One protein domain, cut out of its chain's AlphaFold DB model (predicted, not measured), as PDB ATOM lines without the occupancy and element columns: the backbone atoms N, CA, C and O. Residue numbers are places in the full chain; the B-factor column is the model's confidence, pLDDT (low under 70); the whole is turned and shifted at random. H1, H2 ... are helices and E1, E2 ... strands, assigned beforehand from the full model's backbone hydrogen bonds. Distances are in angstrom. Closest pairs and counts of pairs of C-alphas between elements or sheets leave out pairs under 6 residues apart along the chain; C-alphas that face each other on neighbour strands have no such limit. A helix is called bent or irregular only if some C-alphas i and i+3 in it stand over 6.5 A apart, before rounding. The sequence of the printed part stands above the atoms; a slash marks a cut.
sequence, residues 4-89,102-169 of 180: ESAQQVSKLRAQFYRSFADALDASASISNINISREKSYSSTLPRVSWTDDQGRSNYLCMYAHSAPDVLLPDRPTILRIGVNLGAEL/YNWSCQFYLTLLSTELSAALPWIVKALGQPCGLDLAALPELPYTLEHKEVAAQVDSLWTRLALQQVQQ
ATOM      1  N   GLU A   4     120.080 284.820 349.246       87.94
ATOM      2  CA  GLU A   4     118.676 285.196 349.446       87.94
ATOM      3  C   GLU A   4     117.823 283.999 349.875       87.94
ATOM      4  O   GLU A   4     117.100 284.066 350.870       87.94
ATOM      5  N   SER A   5     117.992 282.857 349.205       87.69
ATOM      6  CA  SER A   5     117.337 281.601 349.575       87.69
ATOM      7  C   SER A   5     117.729 281.152 350.983       87.69
ATOM      8  O   SER A   5     116.882 280.702 351.754       87.69
ATOM      9  N   ALA A   6     118.998 281.326 351.369       87.81
ATOM     10  CA  ALA A   6     119.471 281.015 352.716       87.81
ATOM     11  C   ALA A   6     118.796 281.892 353.783       87.81
ATOM     12  O   ALA A   6     118.395 281.398 354.847       87.81
ATOM     13  N   GLN A   7     118.639 283.187 353.496       88.69
ATOM     14  CA  GLN A   7     117.922 284.121 354.362       88.69
ATOM     15  C   GLN A   7     116.436 283.765 354.456       88.69
ATOM     16  O   GLN A   7     115.884 283.754 355.557       88.69
ATOM     17  N   GLN A   8     115.794 283.422 353.337       89.88
ATOM     18  CA  GLN A   8     114.391 283.014 353.306       89.88
ATOM     19  C   GLN A   8     114.154 281.745 354.133       89.88
ATOM     20  O   GLN A   8     113.273 281.733 354.992       89.88
ATOM     21  N   VAL A   9     114.977 280.708 353.954       90.44
ATOM     22  CA  VAL A   9     114.912 279.472 354.754       90.44
ATOM     23  C   VAL A   9     115.117 279.768 356.240       90.44
ATOM     24  O   VAL A   9     114.411 279.221 357.086       90.44
ATOM     25  N   SER A  10     116.040 280.671 356.578       89.19
ATOM     26  CA  SER A  10     116.279 281.067 357.969       89.19
ATOM     27  C   SER A  10     115.078 281.786 358.592       89.19
ATOM     28  O   SER A  10     114.732 281.493 359.738       89.19
ATOM     29  N   LYS A  11     114.404 282.672 357.842       91.06
ATOM     30  CA  LYS A  11     113.165 283.342 358.275       91.06
ATOM     31  C   LYS A  11     112.027 282.342 358.479       91.06
ATOM     32  O   LYS A  11     111.414 282.342 359.544       91.06
ATOM     33  N   LEU A  12     111.807 281.455 357.506       92.31
ATOM     34  CA  LEU A  12     110.798 280.392 357.589       92.31
ATOM     35  C   LEU A  12     111.023 279.511 358.818       92.31
ATOM     36  O   LEU A  12     110.083 279.213 359.544       92.31
ATOM     37  N   ARG A  13     112.280 279.151 359.102       91.19
ATOM     38  CA  ARG A  13     112.638 278.335 360.268       91.19
ATOM     39  C   ARG A  13     112.305 279.023 361.578       91.19
ATOM     40  O   ARG A  13     111.700 278.411 362.449       91.19
ATOM     41  N   ALA A  14     112.696 280.287 361.715       88.31
ATOM     42  CA  ALA A  14     112.427 281.052 362.925       88.31
ATOM     43  C   ALA A  14     110.918 281.202 363.172       88.31
ATOM     44  O   ALA A  14     110.462 281.024 364.301       88.31
ATOM     45  N   GLN A  15     110.147 281.483 362.117       91.75
ATOM     46  CA  GLN A  15     108.693 281.584 362.198       91.75
ATOM     47  C   GLN A  15     108.058 280.241 362.567       91.75
ATOM     48  O   GLN A  15     107.264 280.183 363.501       91.75
ATOM     49  N   PHE A  16     108.455 279.162 361.889       92.38
ATOM     50  CA  PHE A  16     107.940 277.825 362.157       92.38
ATOM     51  C   PHE A  16     108.220 277.377 363.589       92.38
ATOM     52  O   PHE A  16     107.310 276.911 364.255       92.38
ATOM     53  N   TYR A  17     109.437 277.569 364.101       89.88
ATOM     54  CA  TYR A  17     109.778 277.189 365.476       89.88
ATOM     55  C   TYR A  17     108.986 277.958 366.525       89.88
ATOM     56  O   TYR A  17     108.628 277.386 367.551       89.88
ATOM     57  N   ARG A  18     108.693 279.237 366.268       88.81
ATOM     58  CA  ARG A  18     107.829 280.030 367.143       88.81
ATOM     59  C   ARG A  18     106.408 279.469 367.148       88.81
ATOM     60  O   ARG A  18     105.922 279.100 368.207       88.81
ATOM     61  N   SER A  19     105.797 279.326 365.973       91.50
ATOM     62  CA  SER A  19     104.442 278.777 365.851       91.50
ATOM     63  C   SER A  19     104.339 277.349 366.383       91.50
ATOM     64  O   SER A  19     103.333 276.992 366.981       91.50
ATOM     65  N   PHE A  20     105.379 276.537 366.189       89.88
ATOM     66  CA  PHE A  20     105.456 275.184 366.719       89.88
ATOM     67  C   PHE A  20     105.434 275.175 368.241       89.88
ATOM     68  O   PHE A  20     104.643 274.440 368.816       89.88
ATOM     69  N   ALA A  21     106.252 276.005 368.889       85.50
ATOM     70  CA  ALA A  21     106.251 276.090 370.342       85.50
ATOM     71  C   ALA A  21     104.902 276.575 370.890       85.50
ATOM     72  O   ALA A  21     104.395 275.974 371.831       85.50
ATOM     73  N   ASP A  22     104.301 277.590 370.259       87.44
ATOM     74  CA  ASP A  22     102.981 278.103 370.642       87.44
ATOM     75  C   ASP A  22     101.898 277.006 370.513       87.44
ATOM     76  O   ASP A  22     101.069 276.825 371.402       87.44
ATOM     77  N   ALA A  23     101.921 276.228 369.423       87.50
ATOM     78  CA  ALA A  23     100.971 275.137 369.193       87.50
ATOM     79  C   ALA A  23     101.186 273.945 370.140       87.50
ATOM     80  O   ALA A  23     100.223 273.289 370.537       87.50
ATOM     81  N   LEU A  24     102.439 273.662 370.499       82.31
ATOM     82  CA  LEU A  24     102.792 272.584 371.417       82.31
ATOM     83  C   LEU A  24     102.336 272.897 372.848       82.31
ATOM     84  O   LEU A  24     101.786 272.021 373.511       82.31
ATOM     85  N   ASP A  25     102.506 274.148 373.287       80.00
ATOM     86  CA  ASP A  25     102.043 274.642 374.591       80.00
ATOM     87  C   ASP A  25     100.510 274.576 374.693       80.00
ATOM     88  O   ASP A  25      99.949 274.039 375.648       80.00
ATOM     89  N   ALA A  26      99.817 275.001 373.631       79.88
ATOM     90  CA  ALA A  26      98.359 274.937 373.549       79.88
ATOM     91  C   ALA A  26      97.795 273.501 373.563       79.88
ATOM     92  O   ALA A  26      96.642 273.301 373.942       79.88
ATOM     93  N   SER A  27      98.578 272.496 373.156       72.94
ATOM     94  CA  SER A  27      98.125 271.102 373.103       72.94
ATOM     95  C   SER A  27      98.011 270.440 374.482       72.94
ATOM     96  O   SER A  27      97.503 269.324 374.550       72.94
ATOM     97  N   ALA A  28      98.484 271.074 375.565       59.72
ATOM     98  CA  ALA A  28      98.411 270.605 376.960       59.72
ATOM     99  C   ALA A  28      98.963 269.185 377.255       59.72
ATOM    100  O   ALA A  28      98.923 268.736 378.398       59.72
ATOM    101  N   SER A  29      99.500 268.470 376.261       54.88
ATOM    102  CA  SER A  29     100.035 267.108 376.391       54.88
ATOM    103  C   SER A  29     101.528 267.070 376.729       54.88
ATOM    104  O   SER A  29     102.105 265.991 376.821       54.88
ATOM    105  N   ILE A  30     102.182 268.226 376.875       58.53
ATOM    106  CA  ILE A  30     103.640 268.333 376.997       58.53
ATOM    107  C   ILE A  30     103.995 269.399 378.037       58.53
ATOM    108  O   ILE A  30     103.494 270.516 377.985       58.53
ATOM    109  N   SER A  31     104.883 269.059 378.975       50.66
ATOM    110  CA  SER A  31     105.364 269.967 380.028       50.66
ATOM    111  C   SER A  31     106.843 270.317 379.821       50.66
ATOM    112  O   SER A  31     107.623 269.452 379.442       50.66
ATOM    113  N   ASN A  32     107.268 271.550 380.121       56.69
ATOM    114  CA  ASN A  32     108.668 272.013 380.004       56.69
ATOM    115  C   ASN A  32     109.215 272.114 378.561       56.69
ATOM    116  O   ASN A  32     110.248 271.530 378.221       56.69
ATOM    117  N   ILE A  33     108.554 272.904 377.708       59.56
ATOM    118  CA  ILE A  33     109.062 273.253 376.371       59.56
ATOM    119  C   ILE A  33     110.301 274.145 376.525       59.56
ATOM    120  O   ILE A  33     110.215 275.257 377.047       59.56
ATOM    121  N   ASN A  34     111.461 273.686 376.048       57.72
ATOM    122  CA  ASN A  34     112.681 274.487 376.034       57.72
ATOM    123  C   ASN A  34     113.081 274.781 374.592       57.72
ATOM    124  O   ASN A  34     113.797 274.021 373.944       57.72
ATOM    125  N   ILE A  35     112.645 275.931 374.081       56.03
ATOM    126  CA  ILE A  35     113.137 276.412 372.795       56.03
ATOM    127  C   ILE A  35     114.608 276.791 372.980       56.03
ATOM    128  O   ILE A  35     114.931 277.934 373.311       56.03
ATOM    129  N   SER A  36     115.510 275.844 372.719       54.84
ATOM    130  CA  SER A  36     116.923 276.128 372.534       54.84
ATOM    131  C   SER A  36     117.057 277.042 371.320       54.84
ATOM    132  O   SER A  36     117.250 276.597 370.190       54.84
ATOM    133  N   ARG A  37     116.965 278.358 371.536       49.28
ATOM    134  CA  ARG A  37     117.425 279.377 370.588       49.28
ATOM    135  C   ARG A  37     118.954 279.356 370.569       49.28
ATOM    136  O   ARG A  37     119.589 280.384 370.794       49.28
ATOM    137  N   GLU A  38     119.552 278.180 370.381       42.44
ATOM    138  CA  GLU A  38     120.982 278.051 370.161       42.44
ATOM    139  C   GLU A  38     121.289 278.913 368.941       42.44
ATOM    140  O   GLU A  38     120.854 278.640 367.816       42.44
ATOM    141  N   LYS A  39     121.968 280.036 369.205       37.47
ATOM    142  CA  LYS A  39     122.586 280.857 368.172       37.47
ATOM    143  C   LYS A  39     123.359 279.882 367.303       37.47
ATOM    144  O   LYS A  39     124.154 279.110 367.829       37.47
ATOM    145  N   SER A  40     123.046 279.873 366.012       36.59
ATOM    146  CA  SER A  40     123.622 278.965 365.029       36.59
ATOM    147  C   SER A  40     125.138 279.157 364.984       36.59
ATOM    148  O   SER A  40     125.643 279.949 364.195       36.59
ATOM    149  N   TYR A  41     125.871 278.474 365.858       36.09
ATOM    150  CA  TYR A  41     127.290 278.252 365.661       36.09
ATOM    151  C   TYR A  41     127.416 277.217 364.544       36.09
ATOM    152  O   TYR A  41     126.593 276.309 364.414       36.09
ATOM    153  N   SER A  42     128.399 277.431 363.677       41.41
ATOM    154  CA  SER A  42     128.489 276.960 362.289       41.41
ATOM    155  C   SER A  42     128.453 275.441 362.044       41.41
ATOM    156  O   SER A  42     128.569 275.024 360.895       41.41
ATOM    157  N   SER A  43     128.265 274.606 363.067       49.84
ATOM    158  CA  SER A  43     128.275 273.143 362.969       49.84
ATOM    159  C   SER A  43     126.986 272.451 363.426       49.84
ATOM    160  O   SER A  43     126.852 271.249 363.206       49.84
ATOM    161  N   THR A  44     126.024 273.154 364.037       56.47
ATOM    162  CA  THR A  44     124.785 272.533 364.547       56.47
ATOM    163  C   THR A  44     123.550 273.192 363.943       56.47
ATOM    164  O   THR A  44     123.378 274.411 364.003       56.47
ATOM    165  N   LEU A  45     122.678 272.384 363.329       64.38
ATOM    166  CA  LEU A  45     121.416 272.881 362.785       64.38
ATOM    167  C   LEU A  45     120.552 273.442 363.925       64.38
ATOM    168  O   LEU A  45     120.389 272.764 364.941       64.38
ATOM    169  N   PRO A  46     119.952 274.637 363.762       73.12
ATOM    170  CA  PRO A  46     119.015 275.167 364.745       73.12
ATOM    171  C   PRO A  46     117.884 274.174 364.967       73.12
ATOM    172  O   PRO A  46     117.299 273.689 363.997       73.12
ATOM    173  N   ARG A  47     117.554 273.904 366.225       81.25
ATOM    174  CA  ARG A  47     116.534 272.931 366.621       81.25
ATOM    175  C   ARG A  47     115.701 273.461 367.780       81.25
ATOM    176  O   ARG A  47     116.163 274.307 368.541       81.25
ATOM    177  N   VAL A  48     114.492 272.935 367.908       83.31
ATOM    178  CA  VAL A  48     113.641 273.090 369.093       83.31
ATOM    179  C   VAL A  48     113.718 271.791 369.879       83.31
ATOM    180  O   VAL A  48     113.719 270.729 369.262       83.31
ATOM    181  N   SER A  49     113.781 271.854 371.206       82.88
ATOM    182  CA  SER A  49     113.711 270.676 372.069       82.88
ATOM    183  C   SER A  49     112.628 270.831 373.133       82.88
ATOM    184  O   SER A  49     112.170 271.926 373.449       82.88
ATOM    185  N   TRP A  50     112.143 269.713 373.649       83.00
ATOM    186  CA  TRP A  50     111.170 269.695 374.736       83.00
ATOM    187  C   TRP A  50     111.252 268.367 375.474       83.00
ATOM    188  O   TRP A  50     111.841 267.411 374.972       83.00
ATOM    189  N   THR A  51     110.658 268.305 376.656       79.19
ATOM    190  CA  THR A  51     110.505 267.059 377.405       79.19
ATOM    191  C   THR A  51     109.035 266.661 377.366       79.19
ATOM    192  O   THR A  51     108.174 267.519 377.523       79.19
ATOM    193  N   ASP A  52     108.720 265.398 377.098       78.25
ATOM    194  CA  ASP A  52     107.336 264.920 377.187       78.25
ATOM    195  C   ASP A  52     106.934 264.569 378.629       78.25
ATOM    196  O   ASP A  52     107.723 264.673 379.571       78.25
ATOM    197  N   ASP A  53     105.675 264.187 378.816       76.50
ATOM    198  CA  ASP A  53     105.100 263.750 380.093       76.50
ATOM    199  C   ASP A  53     105.817 262.528 380.697       76.50
ATOM    200  O   ASP A  53     105.908 262.389 381.918       76.50
ATOM    201  N   GLN A  54     106.401 261.679 379.851       76.94
ATOM    202  CA  GLN A  54     107.220 260.532 380.244       76.94
ATOM    203  C   GLN A  54     108.662 260.916 380.616       76.94
ATOM    204  O   GLN A  54     109.474 260.042 380.936       76.94
ATOM    205  N   GLY A  55     109.012 262.205 380.589       75.69
ATOM    206  CA  GLY A  55     110.353 262.687 380.909       75.69
ATOM    207  C   GLY A  55     111.380 262.432 379.802       75.69
ATOM    208  O   GLY A  55     112.587 262.492 380.062       75.69
ATOM    209  N   ARG A  56     110.935 262.131 378.576       79.75
ATOM    210  CA  ARG A  56     111.802 261.896 377.417       79.75
ATOM    211  C   ARG A  56     112.047 263.214 376.692       79.75
ATOM    212  O   ARG A  56     111.124 263.955 376.361       79.75
ATOM    213  N   SER A  57     113.307 263.494 376.398       79.69
ATOM    214  CA  SER A  57     113.721 264.585 375.530       79.69
ATOM    215  C   SER A  57     113.338 264.291 374.089       79.69
ATOM    216  O   SER A  57     113.611 263.231 373.524       79.69
ATOM    217  N   ASN A  58     112.762 265.299 373.473       84.00
ATOM    218  CA  ASN A  58     112.387 265.329 372.086       84.00
ATOM    219  C   ASN A  58     113.054 266.532 371.419       84.00
ATOM    220  O   ASN A  58     113.442 267.501 372.083       84.00
ATOM    221  N   TYR A  59     113.187 266.483 370.103       85.38
ATOM    222  CA  TYR A  59     113.631 267.622 369.326       85.38
ATOM    223  C   TYR A  59     113.109 267.588 367.900       85.38
ATOM    224  O   TYR A  59     112.824 266.542 367.318       85.38
ATOM    225  N   LEU A  60     113.050 268.780 367.326       88.81
ATOM    226  CA  LEU A  60     112.638 269.026 365.965       88.81
ATOM    227  C   LEU A  60     113.673 269.923 365.290       88.81
ATOM    228  O   LEU A  60     114.092 270.941 365.848       88.81
ATOM    229  N   CYS A  61     114.059 269.576 364.068       88.94
ATOM    230  CA  CYS A  61     114.883 270.417 363.213       88.94
ATOM    231  C   CYS A  61     114.219 270.640 361.851       88.94
ATOM    232  O   CYS A  61     113.447 269.819 361.369       88.94
ATOM    233  N   MET A  62     114.529 271.768 361.221       90.69
ATOM    234  CA  MET A  62     114.068 272.118 359.885       90.69
ATOM    235  C   MET A  62     115.241 272.624 359.054       90.69
ATOM    236  O   MET A  62     116.011 273.495 359.479       90.69
ATOM    237  N   TYR A  63     115.368 272.092 357.845       89.19
ATOM    238  CA  TYR A  63     116.414 272.457 356.897       89.19
ATOM    239  C   TYR A  63     115.888 272.420 355.459       89.19
ATOM    240  O   TYR A  63     114.830 271.859 355.178       89.19
ATOM    241  N   ALA A  64     116.616 273.055 354.541       91.44
ATOM    242  CA  ALA A  64     116.284 273.000 353.124       91.44
ATOM    243  C   ALA A  64     116.691 271.632 352.561       91.44
ATOM    244  O   ALA A  64     117.866 271.271 352.604       91.44
ATOM    245  N   HIS A  65     115.726 270.885 352.026       91.31
ATOM    246  CA  HIS A  65     116.004 269.720 351.190       91.31
ATOM    247  C   HIS A  65     116.475 270.166 349.803       91.31
ATOM    248  O   HIS A  65     117.456 269.652 349.271       91.31
ATOM    249  N   SER A  66     115.795 271.166 349.246       91.69
ATOM    250  CA  SER A  66     116.181 271.847 348.018       91.69
ATOM    251  C   SER A  66     115.878 273.335 348.143       91.69
ATOM    252  O   SER A  66     114.956 273.735 348.848       91.69
ATOM    253  N   ALA A  67     116.666 274.163 347.472       90.88
ATOM    254  CA  ALA A  67     116.445 275.599 347.357       90.88
ATOM    255  C   ALA A  67     117.189 276.115 346.118       90.88
ATOM    256  O   ALA A  67     118.138 275.442 345.690       90.88
ATOM    257  N   PRO A  68     116.826 277.294 345.584       90.12
ATOM    258  CA  PRO A  68     117.570 277.927 344.504       90.12
ATOM    259  C   PRO A  68     119.067 278.023 344.801       90.12
ATOM    260  O   PRO A  68     119.486 278.395 345.908       90.12
ATOM    261  N   ASP A  69     119.888 277.698 343.811       89.44
ATOM    262  CA  ASP A  69     121.340 277.844 343.846       89.44
ATOM    263  C   ASP A  69     121.871 278.377 342.506       89.44
ATOM    264  O   ASP A  69     121.103 278.606 341.578       89.44
ATOM    265  N   VAL A  70     123.181 278.625 342.427       88.12
ATOM    266  CA  VAL A  70     123.817 279.217 341.236       88.12
ATOM    267  C   VAL A  70     123.642 278.339 339.992       88.12
ATOM    268  O   VAL A  70     123.580 278.859 338.886       88.12
ATOM    269  N   LEU A  71     123.558 277.018 340.163       87.12
ATOM    270  CA  LEU A  71     123.391 276.082 339.052       87.12
ATOM    271  C   LEU A  71     121.923 275.969 338.641       87.12
ATOM    272  O   LEU A  71     121.622 275.672 337.489       87.12
ATOM    273  N   LEU A  72     121.011 276.148 339.598       86.88
ATOM    274  CA  LEU A  72     119.579 275.932 339.435       86.88
ATOM    275  C   LEU A  72     118.786 277.012 340.192       86.88
ATOM    276  O   LEU A  72     118.285 276.744 341.292       86.88
ATOM    277  N   PRO A  73     118.658 278.223 339.622       86.06
ATOM    278  CA  PRO A  73     117.963 279.337 340.265       86.06
ATOM    279  C   PRO A  73     116.445 279.112 340.366       86.06
ATOM    280  O   PRO A  73     115.827 279.545 341.330       86.06
ATOM    281  N   ASP A  74     115.852 278.350 339.445       86.50
ATOM    282  CA  ASP A  74     114.403 278.086 339.438       86.50
ATOM    283  C   ASP A  74     114.003 276.874 340.294       86.50
ATOM    284  O   ASP A  74     112.848 276.448 340.317       86.50
ATOM    285  N   ARG A  75     114.963 276.255 340.991       88.00
ATOM    286  CA  ARG A  75     114.689 275.089 341.833       88.00
ATOM    287  C   ARG A  75     113.771 275.497 342.993       88.00
ATOM    288  O   ARG A  75     114.120 276.409 343.736       88.00
ATOM    289  N   PRO A  76     112.669 274.774 343.240       90.56
ATOM    290  CA  PRO A  76     111.758 275.116 344.319       90.56
ATOM    291  C   PRO A  76     112.419 274.961 345.691       90.56
ATOM    292  O   PRO A  76     113.271 274.089 345.919       90.56
ATOM    293  N   THR A  77     111.977 275.799 346.627       92.12
ATOM    294  CA  THR A  77     112.332 275.681 348.040       92.12
ATOM    295  C   THR A  77     111.487 274.586 348.685       92.12
ATOM    296  O   THR A  77     110.316 274.792 349.006       92.12
ATOM    297  N   ILE A  78     112.102 273.423 348.890       94.62
ATOM    298  CA  ILE A  78     111.520 272.272 349.582       94.62
ATOM    299  C   ILE A  78     112.190 272.165 350.943       94.62
ATOM    300  O   ILE A  78     113.419 272.159 351.061       94.62
ATOM    301  N   LEU A  79     111.374 272.080 351.981       95.06
ATOM    302  CA  LEU A  79     111.808 271.972 353.361       95.06
ATOM    303  C   LEU A  79     111.714 270.523 353.816       95.06
ATOM    304  O   LEU A  79     110.846 269.767 353.386       95.06
ATOM    305  N   ARG A  80     112.604 270.147 354.725       93.81
ATOM    306  CA  ARG A  80     112.541 268.878 355.431       93.81
ATOM    307  C   ARG A  80     112.566 269.143 356.920       93.81
ATOM    308  O   ARG A  80     113.460 269.820 357.431       93.81
ATOM    309  N   ILE A  81     111.544 268.626 357.580       92.88
ATOM    310  CA  ILE A  81     111.392 268.619 359.022       92.88
ATOM    311  C   ILE A  81     111.832 267.254 359.505       92.88
ATOM    312  O   ILE A  81     111.500 266.227 358.914       92.88
ATOM    313  N   GLY A  82     112.605 267.268 360.572       90.62
ATOM    314  CA  GLY A  82     113.116 266.088 361.204       90.62
ATOM    315  C   GLY A  82     112.734 266.037 362.672       90.62
ATOM    316  O   GLY A  82     112.999 266.996 363.393       90.62
ATOM    317  N   VAL A  83     112.145 264.927 363.111       89.69
ATOM    318  CA  VAL A  83     111.692 264.719 364.491       89.69
ATOM    319  C   VAL A  83     112.479 263.584 365.133       89.69
ATOM    320  O   VAL A  83     112.461 262.465 364.631       89.69
ATOM    321  N   ASN A  84     113.163 263.878 366.243       85.56
ATOM    322  CA  ASN A  84     113.940 262.924 367.049       85.56
ATOM    323  C   ASN A  84     115.030 262.139 366.283       85.56
ATOM    324  O   ASN A  84     115.491 261.088 366.718       85.56
ATOM    325  N   LEU A  85     115.494 262.675 365.153       77.88
ATOM    326  CA  LEU A  85     116.450 262.011 364.262       77.88
ATOM    327  C   LEU A  85     117.900 262.212 364.666       77.88
ATOM    328  O   LEU A  85     118.334 263.348 364.885       77.88
ATOM    329  N   GLY A  86     118.679 261.138 364.724       61.41
ATOM    330  CA  GLY A  86     120.057 261.198 365.216       61.41
ATOM    331  C   GLY A  86     120.170 261.109 366.742       61.41
ATOM    332  O   GLY A  86     121.270 261.262 367.266       61.41
ATOM    333  N   ALA A  87     119.080 260.792 367.453       54.72
ATOM    334  CA  ALA A  87     119.114 260.415 368.867       54.72
ATOM    335  C   ALA A  87     120.005 259.174 369.045       54.72
ATOM    336  O   ALA A  87     120.690 259.018 370.054       54.72
ATOM    337  N   GLU A  88     120.093 258.371 367.984       49.59
ATOM    338  CA  GLU A  88     120.997 257.237 367.820       49.59
ATOM    339  C   GLU A  88     122.479 257.621 367.847       49.59
ATOM    340  O   GLU A  88     123.296 256.912 368.428       49.59
ATOM    341  N   LEU A  89     122.840 258.784 367.299       48.50
ATOM    342  CA  LEU A  89     124.222 259.275 367.302       48.50
ATOM    343  C   LEU A  89     124.636 259.814 368.680       48.50
ATOM    344  O   LEU A  89     125.824 259.853 368.997       48.50
ATOM    345  N   TYR A 102     115.676 259.953 375.407       73.81
ATOM    346  CA  TYR A 102     115.195 260.391 374.087       73.81
ATOM    347  C   TYR A 102     113.926 259.645 373.680       73.81
ATOM    348  O   TYR A 102     113.747 258.489 374.061       73.81
ATOM    349  N   ASN A 103     113.032 260.293 372.937       77.88
ATOM    350  CA  ASN A 103     111.846 259.643 372.383       77.88
ATOM    351  C   ASN A 103     112.194 258.932 371.068       77.88
ATOM    352  O   ASN A 103     112.149 259.516 369.990       77.88
ATOM    353  N   TRP A 104     112.544 257.652 371.175       75.44
ATOM    354  CA  TRP A 104     112.894 256.816 370.024       75.44
ATOM    355  C   TRP A 104     111.684 256.270 369.281       75.44
ATOM    356  O   TRP A 104     111.820 255.876 368.130       75.44
ATOM    357  N   SER A 105     110.525 256.220 369.942       76.94
ATOM    358  CA  SER A 105     109.302 255.681 369.353       76.94
ATOM    359  C   SER A 105     108.750 256.575 368.250       76.94
ATOM    360  O   SER A 105     108.212 256.067 367.277       76.94
ATOM    361  N   CYS A 106     108.890 257.896 368.375       83.81
ATOM    362  CA  CYS A 106     108.384 258.848 367.391       83.81
ATOM    363  C   CYS A 106     109.559 259.477 366.639       83.81
ATOM    364  O   CYS A 106     110.098 260.495 367.074       83.81
ATOM    365  N   GLN A 107     109.972 258.849 365.536       86.44
ATOM    366  CA  GLN A 107     111.022 259.350 364.651       86.44
ATOM    367  C   GLN A 107     110.519 259.383 363.217       86.44
ATOM    368  O   GLN A 107     110.122 258.357 362.676       86.44
ATOM    369  N   PHE A 108     110.577 260.551 362.586       88.62
ATOM    370  CA  PHE A 108     110.218 260.669 361.180       88.62
ATOM    371  C   PHE A 108     110.853 261.892 360.528       88.62
ATOM    372  O   PHE A 108     111.250 262.869 361.174       88.62
ATOM    373  N   TYR A 109     110.911 261.838 359.206       91.56
ATOM    374  CA  TYR A 109     111.086 262.988 358.345       91.56
ATOM    375  C   TYR A 109     109.769 263.339 357.675       91.56
ATOM    376  O   TYR A 109     109.079 262.463 357.163       91.56
ATOM    377  N   LEU A 110     109.484 264.632 357.586       93.88
ATOM    378  CA  LEU A 110     108.428 265.165 356.738       93.88
ATOM    379  C   LEU A 110     109.046 266.151 355.748       93.88
ATOM    380  O   LEU A 110     109.611 267.172 356.141       93.88
ATOM    381  N   THR A 111     108.960 265.832 354.462       95.38
ATOM    382  CA  THR A 111     109.438 266.682 353.368       95.38
ATOM    383  C   THR A 111     108.251 267.331 352.671       95.38
ATOM    384  O   THR A 111     107.340 266.633 352.238       95.38
ATOM    385  N   LEU A 112     108.258 268.658 352.571       95.94
ATOM    386  CA  LEU A 112     107.131 269.439 352.062       95.94
ATOM    387  C   LEU A 112     107.589 270.737 351.385       95.94
ATOM    388  O   LEU A 112     108.722 271.192 351.570       95.94
ATOM    389  N   LEU A 113     106.709 271.363 350.611       94.62
ATOM    390  CA  LEU A 113     106.940 272.697 350.057       94.62
ATOM    391  C   LEU A 113     106.875 273.756 351.159       94.62
ATOM    392  O   LEU A 113     106.121 273.630 352.117       94.62
ATOM    393  N   SER A 114     107.612 274.857 351.014       92.62
ATOM    394  CA  SER A 114     107.555 275.951 351.998       92.62
ATOM    395  C   SER A 114     106.142 276.517 352.211       92.62
ATOM    396  O   SER A 114     105.821 276.951 353.316       92.62
ATOM    397  N   THR A 115     105.288 276.470 351.188       92.81
ATOM    398  CA  THR A 115     103.883 276.906 351.223       92.81
ATOM    399  C   THR A 115     102.966 275.974 352.018       92.81
ATOM    400  O   THR A 115     101.907 276.402 352.461       92.81
ATOM    401  N   GLU A 116     103.366 274.720 352.230       94.06
ATOM    402  CA  GLU A 116     102.584 273.702 352.947       94.06
ATOM    403  C   GLU A 116     102.863 273.717 354.464       94.06
ATOM    404  O   GLU A 116     102.154 273.092 355.254       94.06
ATOM    405  N   LEU A 117     103.885 274.467 354.895       91.81
ATOM    406  CA  LEU A 117     104.448 274.417 356.246       91.81
ATOM    407  C   LEU A 117     103.455 274.780 357.350       91.81
ATOM    408  O   LEU A 117     103.363 274.082 358.357       91.81
ATOM    409  N   SER A 118     102.699 275.862 357.166       90.75
ATOM    410  CA  SER A 118     101.733 276.322 358.168       90.75
ATOM    411  C   SER A 118     100.567 275.349 358.336       90.75
ATOM    412  O   SER A 118     100.125 275.117 359.457       90.75
ATOM    413  N   ALA A 119     100.098 274.749 357.240       91.19
ATOM    414  CA  ALA A 119      99.009 273.778 357.262       91.19
ATOM    415  C   ALA A 119      99.452 272.407 357.801       91.19
ATOM    416  O   ALA A 119      98.643 271.682 358.374       91.19
ATOM    417  N   ALA A 120     100.740 272.068 357.682       91.94
ATOM    418  CA  ALA A 120     101.299 270.849 358.258       91.94
ATOM    419  C   ALA A 120     101.502 270.917 359.778       91.94
ATOM    420  O   ALA A 120     101.563 269.880 360.434       91.94
ATOM    421  N   LEU A 121     101.586 272.114 360.364       91.00
ATOM    422  CA  LEU A 121     101.909 272.271 361.781       91.00
ATOM    423  C   LEU A 121     100.939 271.536 362.736       91.00
ATOM    424  O   LEU A 121     101.428 270.777 363.575       91.00
ATOM    425  N   PRO A 122      99.602 271.676 362.628       89.38
ATOM    426  CA  PRO A 122      98.679 270.958 363.514       89.38
ATOM    427  C   PRO A 122      98.810 269.435 363.409       89.38
ATOM    428  O   PRO A 122      98.642 268.723 364.400       89.38
ATOM    429  N   TRP A 123      99.127 268.935 362.212       91.19
ATOM    430  CA  TRP A 123      99.361 267.515 361.973       91.19
ATOM    431  C   TRP A 123     100.635 267.035 362.677       91.19
ATOM    432  O   TRP A 123     100.594 266.029 363.378       91.19
ATOM    433  N   ILE A 124     101.731 267.799 362.581       90.62
ATOM    434  CA  ILE A 124     102.996 267.491 363.269       90.62
ATOM    435  C   ILE A 124     102.774 267.423 364.782       90.62
ATOM    436  O   ILE A 124     103.201 266.465 365.411       90.62
ATOM    437  N   VAL A 125     102.081 268.402 365.370       88.75
ATOM    438  CA  VAL A 125     101.813 268.416 366.820       88.75
ATOM    439  C   VAL A 125     101.032 267.173 367.254       88.75
ATOM    440  O   VAL A 125     101.379 266.551 368.255       88.75
ATOM    441  N   LYS A 126     100.033 266.749 366.474       86.69
ATOM    442  CA  LYS A 126      99.280 265.519 366.759       86.69
ATOM    443  C   LYS A 126     100.116 264.250 366.594       86.69
ATOM    444  O   LYS A 126      99.993 263.360 367.426       86.69
ATOM    445  N   ALA A 127     100.989 264.189 365.588       87.81
ATOM    446  CA  ALA A 127     101.941 263.088 365.409       87.81
ATOM    447  C   ALA A 127     102.852 262.913 366.632       87.81
ATOM    448  O   ALA A 127     103.094 261.795 367.078       87.81
ATOM    449  N   LEU A 128     103.297 264.020 367.229       85.44
ATOM    450  CA  LEU A 128     104.123 264.002 368.439       85.44
ATOM    451  C   LEU A 128     103.370 263.535 369.692       85.44
ATOM    452  O   LEU A 128     104.002 263.055 370.627       85.44
ATOM    453  N   GLY A 129     102.043 263.682 369.717       78.88
ATOM    454  CA  GLY A 129     101.190 263.263 370.831       78.88
ATOM    455  C   GLY A 129     100.830 261.775 370.832       78.88
ATOM    456  O   GLY A 129     100.141 261.322 371.744       78.88
ATOM    457  N   GLN A 130     101.250 261.003 369.826       81.50
ATOM    458  CA  GLN A 130     100.932 259.579 369.767       81.50
ATOM    459  C   GLN A 130     101.745 258.773 370.797       81.50
ATOM    460  O   GLN A 130     102.955 258.970 370.937       81.50
ATOM    461  N   PRO A 131     101.111 257.823 371.514       70.44
ATOM    462  CA  PRO A 131     101.753 257.107 372.617       70.44
ATOM    463  C   PRO A 131     102.789 256.074 372.148       70.44
ATOM    464  O   PRO A 131     103.745 255.786 372.869       70.44
ATOM    465  N   CYS A 132     102.606 255.510 370.952       71.00
ATOM    466  CA  CYS A 132     103.364 254.363 370.452       71.00
ATOM    467  C   CYS A 132     103.916 254.621 369.049       71.00
ATOM    468  O   CYS A 132     103.656 253.866 368.119       71.00
ATOM    469  N   GLY A 133     104.698 255.690 368.917       73.69
ATOM    470  CA  GLY A 133     105.328 256.051 367.653       73.69
ATOM    471  C   GLY A 133     104.360 256.578 366.605       73.69
ATOM    472  O   GLY A 133     103.216 256.897 366.921       73.69
ATOM    473  N   LEU A 134     104.869 256.755 365.386       83.50
ATOM    474  CA  LEU A 134     104.106 257.351 364.298       83.50
ATOM    475  C   LEU A 134     103.135 256.317 363.709       83.50
ATOM    476  O   LEU A 134     103.542 255.412 362.989       83.50
ATOM    477  N   ASP A 135     101.847 256.483 363.992       85.06
ATOM    478  CA  ASP A 135     100.764 255.740 363.350       85.06
ATOM    479  C   ASP A 135      99.960 256.690 362.463       85.06
ATOM    480  O   ASP A 135      99.121 257.463 362.931       85.06
ATOM    481  N   LEU A 136     100.207 256.627 361.156       83.06
ATOM    482  CA  LEU A 136      99.542 257.499 360.191       83.06
ATOM    483  C   LEU A 136      98.033 257.275 360.108       83.06
ATOM    484  O   LEU A 136      97.313 258.222 359.797       83.06
ATOM    485  N   ALA A 137      97.545 256.065 360.391       82.50
ATOM    486  CA  ALA A 137      96.118 255.763 360.335       82.50
ATOM    487  C   ALA A 137      95.347 256.428 361.485       82.50
ATOM    488  O   ALA A 137      94.167 256.743 361.343       82.50
ATOM    489  N   ALA A 138      96.020 256.673 362.612       83.19
ATOM    490  CA  ALA A 138      95.456 257.348 363.775       83.19
ATOM    491  C   ALA A 138      95.597 258.883 363.731       83.19
ATOM    492  O   ALA A 138      95.141 259.568 364.652       83.19
ATOM    493  N   LEU A 139      96.221 259.448 362.691       82.50
ATOM    494  CA  LEU A 139      96.368 260.894 362.530       82.50
ATOM    495  C   LEU A 139      95.219 261.501 361.728       82.50
ATOM    496  O   LEU A 139      94.652 260.846 360.855       82.50
ATOM    497  N   PRO A 140      94.859 262.772 361.998       80.00
ATOM    498  CA  PRO A 140      93.928 263.464 361.122       80.00
ATOM    499  C   PRO A 140      94.520 263.557 359.721       80.00
ATOM    500  O   PRO A 140      95.741 263.601 359.545       80.00
ATOM    501  N   GLU A 141      93.641 263.670 358.736       77.06
ATOM    502  CA  GLU A 141      94.063 263.886 357.365       77.06
ATOM    503  C   GLU A 141      94.880 265.184 357.279       77.06
ATOM    504  O   GLU A 141      94.429 266.269 357.660       77.06
ATOM    505  N   LEU A 142      96.129 265.057 356.829       80.12
ATOM    506  CA  LEU A 142      96.912 266.210 356.421       80.12
ATOM    507  C   LEU A 142      96.233 266.781 355.164       80.12
ATOM    508  O   LEU A 142      95.881 265.996 354.285       80.12
ATOM    509  N   PRO A 143      96.128 268.111 354.987       79.88
ATOM    510  CA  PRO A 143      95.571 268.706 353.763       79.88
ATOM    511  C   PRO A 143      96.321 268.340 352.468       79.88
ATOM    512  O   PRO A 143      95.959 268.794 351.386       79.88
ATOM    513  N   TYR A 144      97.392 267.554 352.584       85.69
ATOM    514  CA  TYR A 144      98.274 267.120 351.520       85.69
ATOM    515  C   TYR A 144      98.424 265.605 351.582       85.69
ATOM    516  O   TYR A 144      98.700 265.040 352.641       85.69
ATOM    517  N   THR A 145      98.307 264.948 350.429       85.25
ATOM    518  CA  THR A 145      98.577 263.515 350.314       85.25
ATOM    519  C   THR A 145     100.032 263.232 350.671       85.25
ATOM    520  O   THR A 145     100.944 263.799 350.059       85.25
ATOM    521  N   LEU A 146     100.230 262.348 351.647       87.31
ATOM    522  CA  LEU A 146     101.542 261.863 352.045       87.31
ATOM    523  C   LEU A 146     101.919 260.622 351.239       87.31
ATOM    524  O   LEU A 146     101.115 259.710 351.060       87.31
ATOM    525  N   GLU A 147     103.161 260.586 350.779       86.88
ATOM    526  CA  GLU A 147     103.764 259.439 350.119       86.88
ATOM    527  C   GLU A 147     104.963 258.966 350.946       86.88
ATOM    528  O   GLU A 147     105.823 259.761 351.349       86.88
ATOM    529  N   HIS A 148     105.015 257.660 351.215       81.00
ATOM    530  CA  HIS A 148     106.192 257.045 351.813       81.00
ATOM    531  C   HIS A 148     107.273 256.942 350.758       81.00
ATOM    532  O   HIS A 148     107.099 256.305 349.719       81.00
ATOM    533  N   LYS A 149     108.424 257.532 351.054       71.88
ATOM    534  CA  LYS A 149     109.636 257.215 350.322       71.88
ATOM    535  C   LYS A 149     110.415 256.225 351.161       71.88
ATOM    536  O   LYS A 149     110.962 256.617 352.190       71.88
ATOM    537  N   GLU A 150     110.465 254.973 350.720       57.59
ATOM    538  CA  GLU A 150     111.379 253.983 351.285       57.59
ATOM    539  C   GLU A 150     112.809 254.504 351.111       57.59
ATOM    540  O   GLU A 150     113.409 254.477 350.037       57.59
ATOM    541  N   VAL A 151     113.339 255.084 352.182       55.41
ATOM    542  CA  VAL A 151     114.773 255.256 352.360       55.41
ATOM    543  C   VAL A 151     115.214 254.012 353.116       55.41
ATOM    544  O   VAL A 151     114.480 253.542 353.975       55.41
ATOM    545  N   ALA A 152     116.385 253.468 352.798       48.75
ATOM    546  CA  ALA A 152     116.907 252.200 353.321       48.75
ATOM    547  C   ALA A 152     117.153 252.147 354.858       48.75
ATOM    548  O   ALA A 152     117.984 251.370 355.319       48.75
ATOM    549  N   ALA A 153     116.483 252.979 355.659       52.03
ATOM    550  CA  ALA A 153     116.651 253.137 357.096       52.03
ATOM    551  C   ALA A 153     115.312 252.986 357.841       52.03
ATOM    552  O   ALA A 153     114.256 253.309 357.309       52.03
ATOM    553  N   GLN A 154     115.391 252.552 359.101       64.81
ATOM    554  CA  GLN A 154     114.300 252.270 360.055       64.81
ATOM    555  C   GLN A 154     113.422 253.482 360.453       64.81
ATOM    556  O   GLN A 154     112.743 253.439 361.473       64.81
ATOM    557  N   VAL A 155     113.454 254.576 359.692       75.88
ATOM    558  CA  VAL A 155     112.813 255.850 360.029       75.88
ATOM    559  C   VAL A 155     111.846 256.244 358.924       75.88
ATOM    560  O   VAL A 155     112.246 256.353 357.760       75.88
ATOM    561  N   ASP A 156     110.606 256.556 359.296       84.31
ATOM    562  CA  ASP A 156     109.589 257.011 358.355       84.31
ATOM    563  C   ASP A 156     110.037 258.276 357.618       84.31
ATOM    564  O   ASP A 156     110.357 259.305 358.215       84.31
ATOM    565  N   SER A 157     110.070 258.207 356.289       89.38
ATOM    566  CA  SER A 157     110.398 259.338 355.422       89.38
ATOM    567  C   SER A 157     109.185 259.711 354.583       89.38
ATOM    568  O   SER A 157     108.997 259.213 353.471       89.38
ATOM    569  N   LEU A 158     108.399 260.643 355.108       92.12
ATOM    570  CA  LEU A 158     107.163 261.133 354.518       92.12
ATOM    571  C   LEU A 158     107.432 262.308 353.582       92.12
ATOM    572  O   LEU A 158     108.255 263.187 353.867       92.12
ATOM    573  N   TRP A 159     106.707 262.337 352.472       93.94
ATOM    574  CA  TRP A 159     106.746 263.406 351.484       93.94
ATOM    575  C   TRP A 159     105.337 263.876 351.171       93.94
ATOM    576  O   TRP A 159     104.460 263.047 350.960       93.94
ATOM    577  N   THR A 160     105.111 265.183 351.060       94.31
ATOM    578  CA  THR A 160     103.911 265.648 350.357       94.31
ATOM    579  C   THR A 160     104.052 265.309 348.874       94.31
ATOM    580  O   THR A 160     105.128 265.463 348.282       94.31
ATOM    581  N   ARG A 161     102.964 264.845 348.250       91.69
ATOM    582  CA  ARG A 161     102.946 264.485 346.823       91.69
ATOM    583  C   ARG A 161     103.486 265.611 345.936       91.69
ATOM    584  O   ARG A 161     104.262 265.347 345.023       91.69
ATOM    585  N   LEU A 162     103.119 266.864 346.215       91.50
ATOM    586  CA  LEU A 162     103.587 268.012 345.433       91.50
ATOM    587  C   LEU A 162     105.097 268.227 345.574       91.50
ATOM    588  O   LEU A 162     105.776 268.433 344.568       91.50
ATOM    589  N   ALA A 163     105.648 268.124 346.789       92.44
ATOM    590  CA  ALA A 163     107.093 268.199 346.985       92.44
ATOM    591  C   ALA A 163     107.821 267.069 346.245       92.44
ATOM    592  O   ALA A 163     108.855 267.314 345.621       92.44
ATOM    593  N   LEU A 164     107.277 265.847 346.263       91.75
ATOM    594  CA  LEU A 164     107.883 264.721 345.556       91.75
ATOM    595  C   LEU A 164     107.866 264.927 344.035       91.75
ATOM    596  O   LEU A 164     108.901 264.754 343.389       91.75
ATOM    597  N   GLN A 165     106.736 265.366 343.477       91.00
ATOM    598  CA  GLN A 165     106.606 265.680 342.051       91.00
ATOM    599  C   GLN A 165     107.610 266.750 341.615       91.00
ATOM    600  O   GLN A 165     108.287 266.579 340.607       91.00
ATOM    601  N   GLN A 166     107.775 267.817 342.398       89.12
ATOM    602  CA  GLN A 166     108.734 268.892 342.117       89.12
ATOM    603  C   GLN A 166     110.199 268.416 342.104       89.12
ATOM    604  O   GLN A 166     111.032 268.987 341.401       89.12
ATOM    605  N   VAL A 167     110.532 267.359 342.854       86.00
ATOM    606  CA  VAL A 167     111.866 266.731 342.811       86.00
ATOM    607  C   VAL A 167     112.012 265.774 341.629       86.00
ATOM    608  O   VAL A 167     113.100 265.676 341.063       86.00
ATOM    609  N   GLN A 168     110.948 265.052 341.276       83.50
ATOM    610  CA  GLN A 168     110.957 264.026 340.230       83.50
ATOM    611  C   GLN A 168     110.771 264.575 338.815       83.50
ATOM    612  O   GLN A 168     111.086 263.865 337.862       83.50
ATOM    613  N   GLN A 169     110.273 265.804 338.655       75.31
ATOM    614  CA  GLN A 169     110.115 266.407 337.336       75.31
ATOM    615  C   GLN A 169     111.463 266.416 336.590       75.31
ATOM    616  O   GLN A 169     112.427 267.029 337.070       75.31
TER     617      GLN A 169
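What this domain is: This is residues 4 to 89 and 102 to 169 of the 180 residues of an uncharacterized protein of filamentous cyanobacterium CCT1 (UniProt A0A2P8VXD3). A strongly twisted six-stranded sheet is covered on one face by two helices side by side, the long H1 over E2 and the shorter H2 over E4, while the short H3 packs crosswise on E4 near Leu 112. From E1 to E5 the strands' lines turn by 90 degrees, and the loop of residues 39 to 44 sticks out from the body. The printed part has 154 residues, with three named helices and six named strands in the order H1 E1 E2 E3 E4 H2 E5 E6 H3; the mixed sheet runs E1 E2 E3 E4 E6 E5. The class is mixed, helices and strands, and the whole is compact, with a radius of gyration of the C-alphas of 15.3 A and spans of 47 by 36 by 30 A.

How they stand to each other: E1 (residues 47 to 51), E2 (57 to 66) and E3 (78 to 83) form a meander, each strand the antiparallel neighbour of the one before. N 48 and O 60 of the hairpin E1 and E2 are 2.9 A apart, and N 63 and O 80 of the hairpin E2 and E3 are 3.0 A apart, both within hydrogen-bond range. E4 (108 to 113) is antiparallel to E3, with N 81 and O 110 at 2.8 A, and parallel to E6 (156 to 160), with N 109 and O 156 at 2.8 A. E5 (146 to 148), an edge strand like E1, makes a hairpin with E6, with N 159 and O 147 at 2.9 A. H1 (4 to 26) lies over E2 at a height over the sheet of 8.8 A and runs along the strands, only just, at 27 degrees to E2 on the local plane; their closest C-alphas, of Arg 13 and Met 62, are 6.4 A apart. H2 (114 to 128), on the same face, touches H1, with the closest C-alphas, of Leu 24 and Val 125, 6.3 A apart; they run the same way at a shallow tilt of 32 degrees, only just short of steep. H3 (161 to 168) is on the sheet over E4, across the strands at 74 degrees on the local plane; the closest C-alphas, of Leu 112 and Ala 163, are 5.2 A apart. H3 is apart from H1 and H2. In H1 and H3 every O i to N i+4 pair is within hydrogen-bond range, in H2 7 of 11.

Where its parts are: H1, 33.2 A long, begins at C-alpha 4 (118.676, 285.196, 349.446). E2 measures 28.6 A, E3 and E4 16.7 A each, E1 13.7 A, E6 13.1 A and E5 6.7 A. H2 measures 20.6 A and is irregular, with C-alphas 115 and 118 7.3 A apart. H3, 10.4 A long, ends at C-alpha 168 (110.957, 264.026, 340.230).

The domain as a whole: The C-alphas farthest apart, of Gln 54 and Leu 71, are 46.9 A apart. Residues 90 to 101 are not printed, and C-alphas 89 and 102 are 11.3 A apart across this cut. The links H1 to E1, E2 to E3 and H2 to E5 are long. Mean pLDDT of the printed part is 80.3, and residues 28 to 45, 86 to 89 and 150 to 154 are under 70.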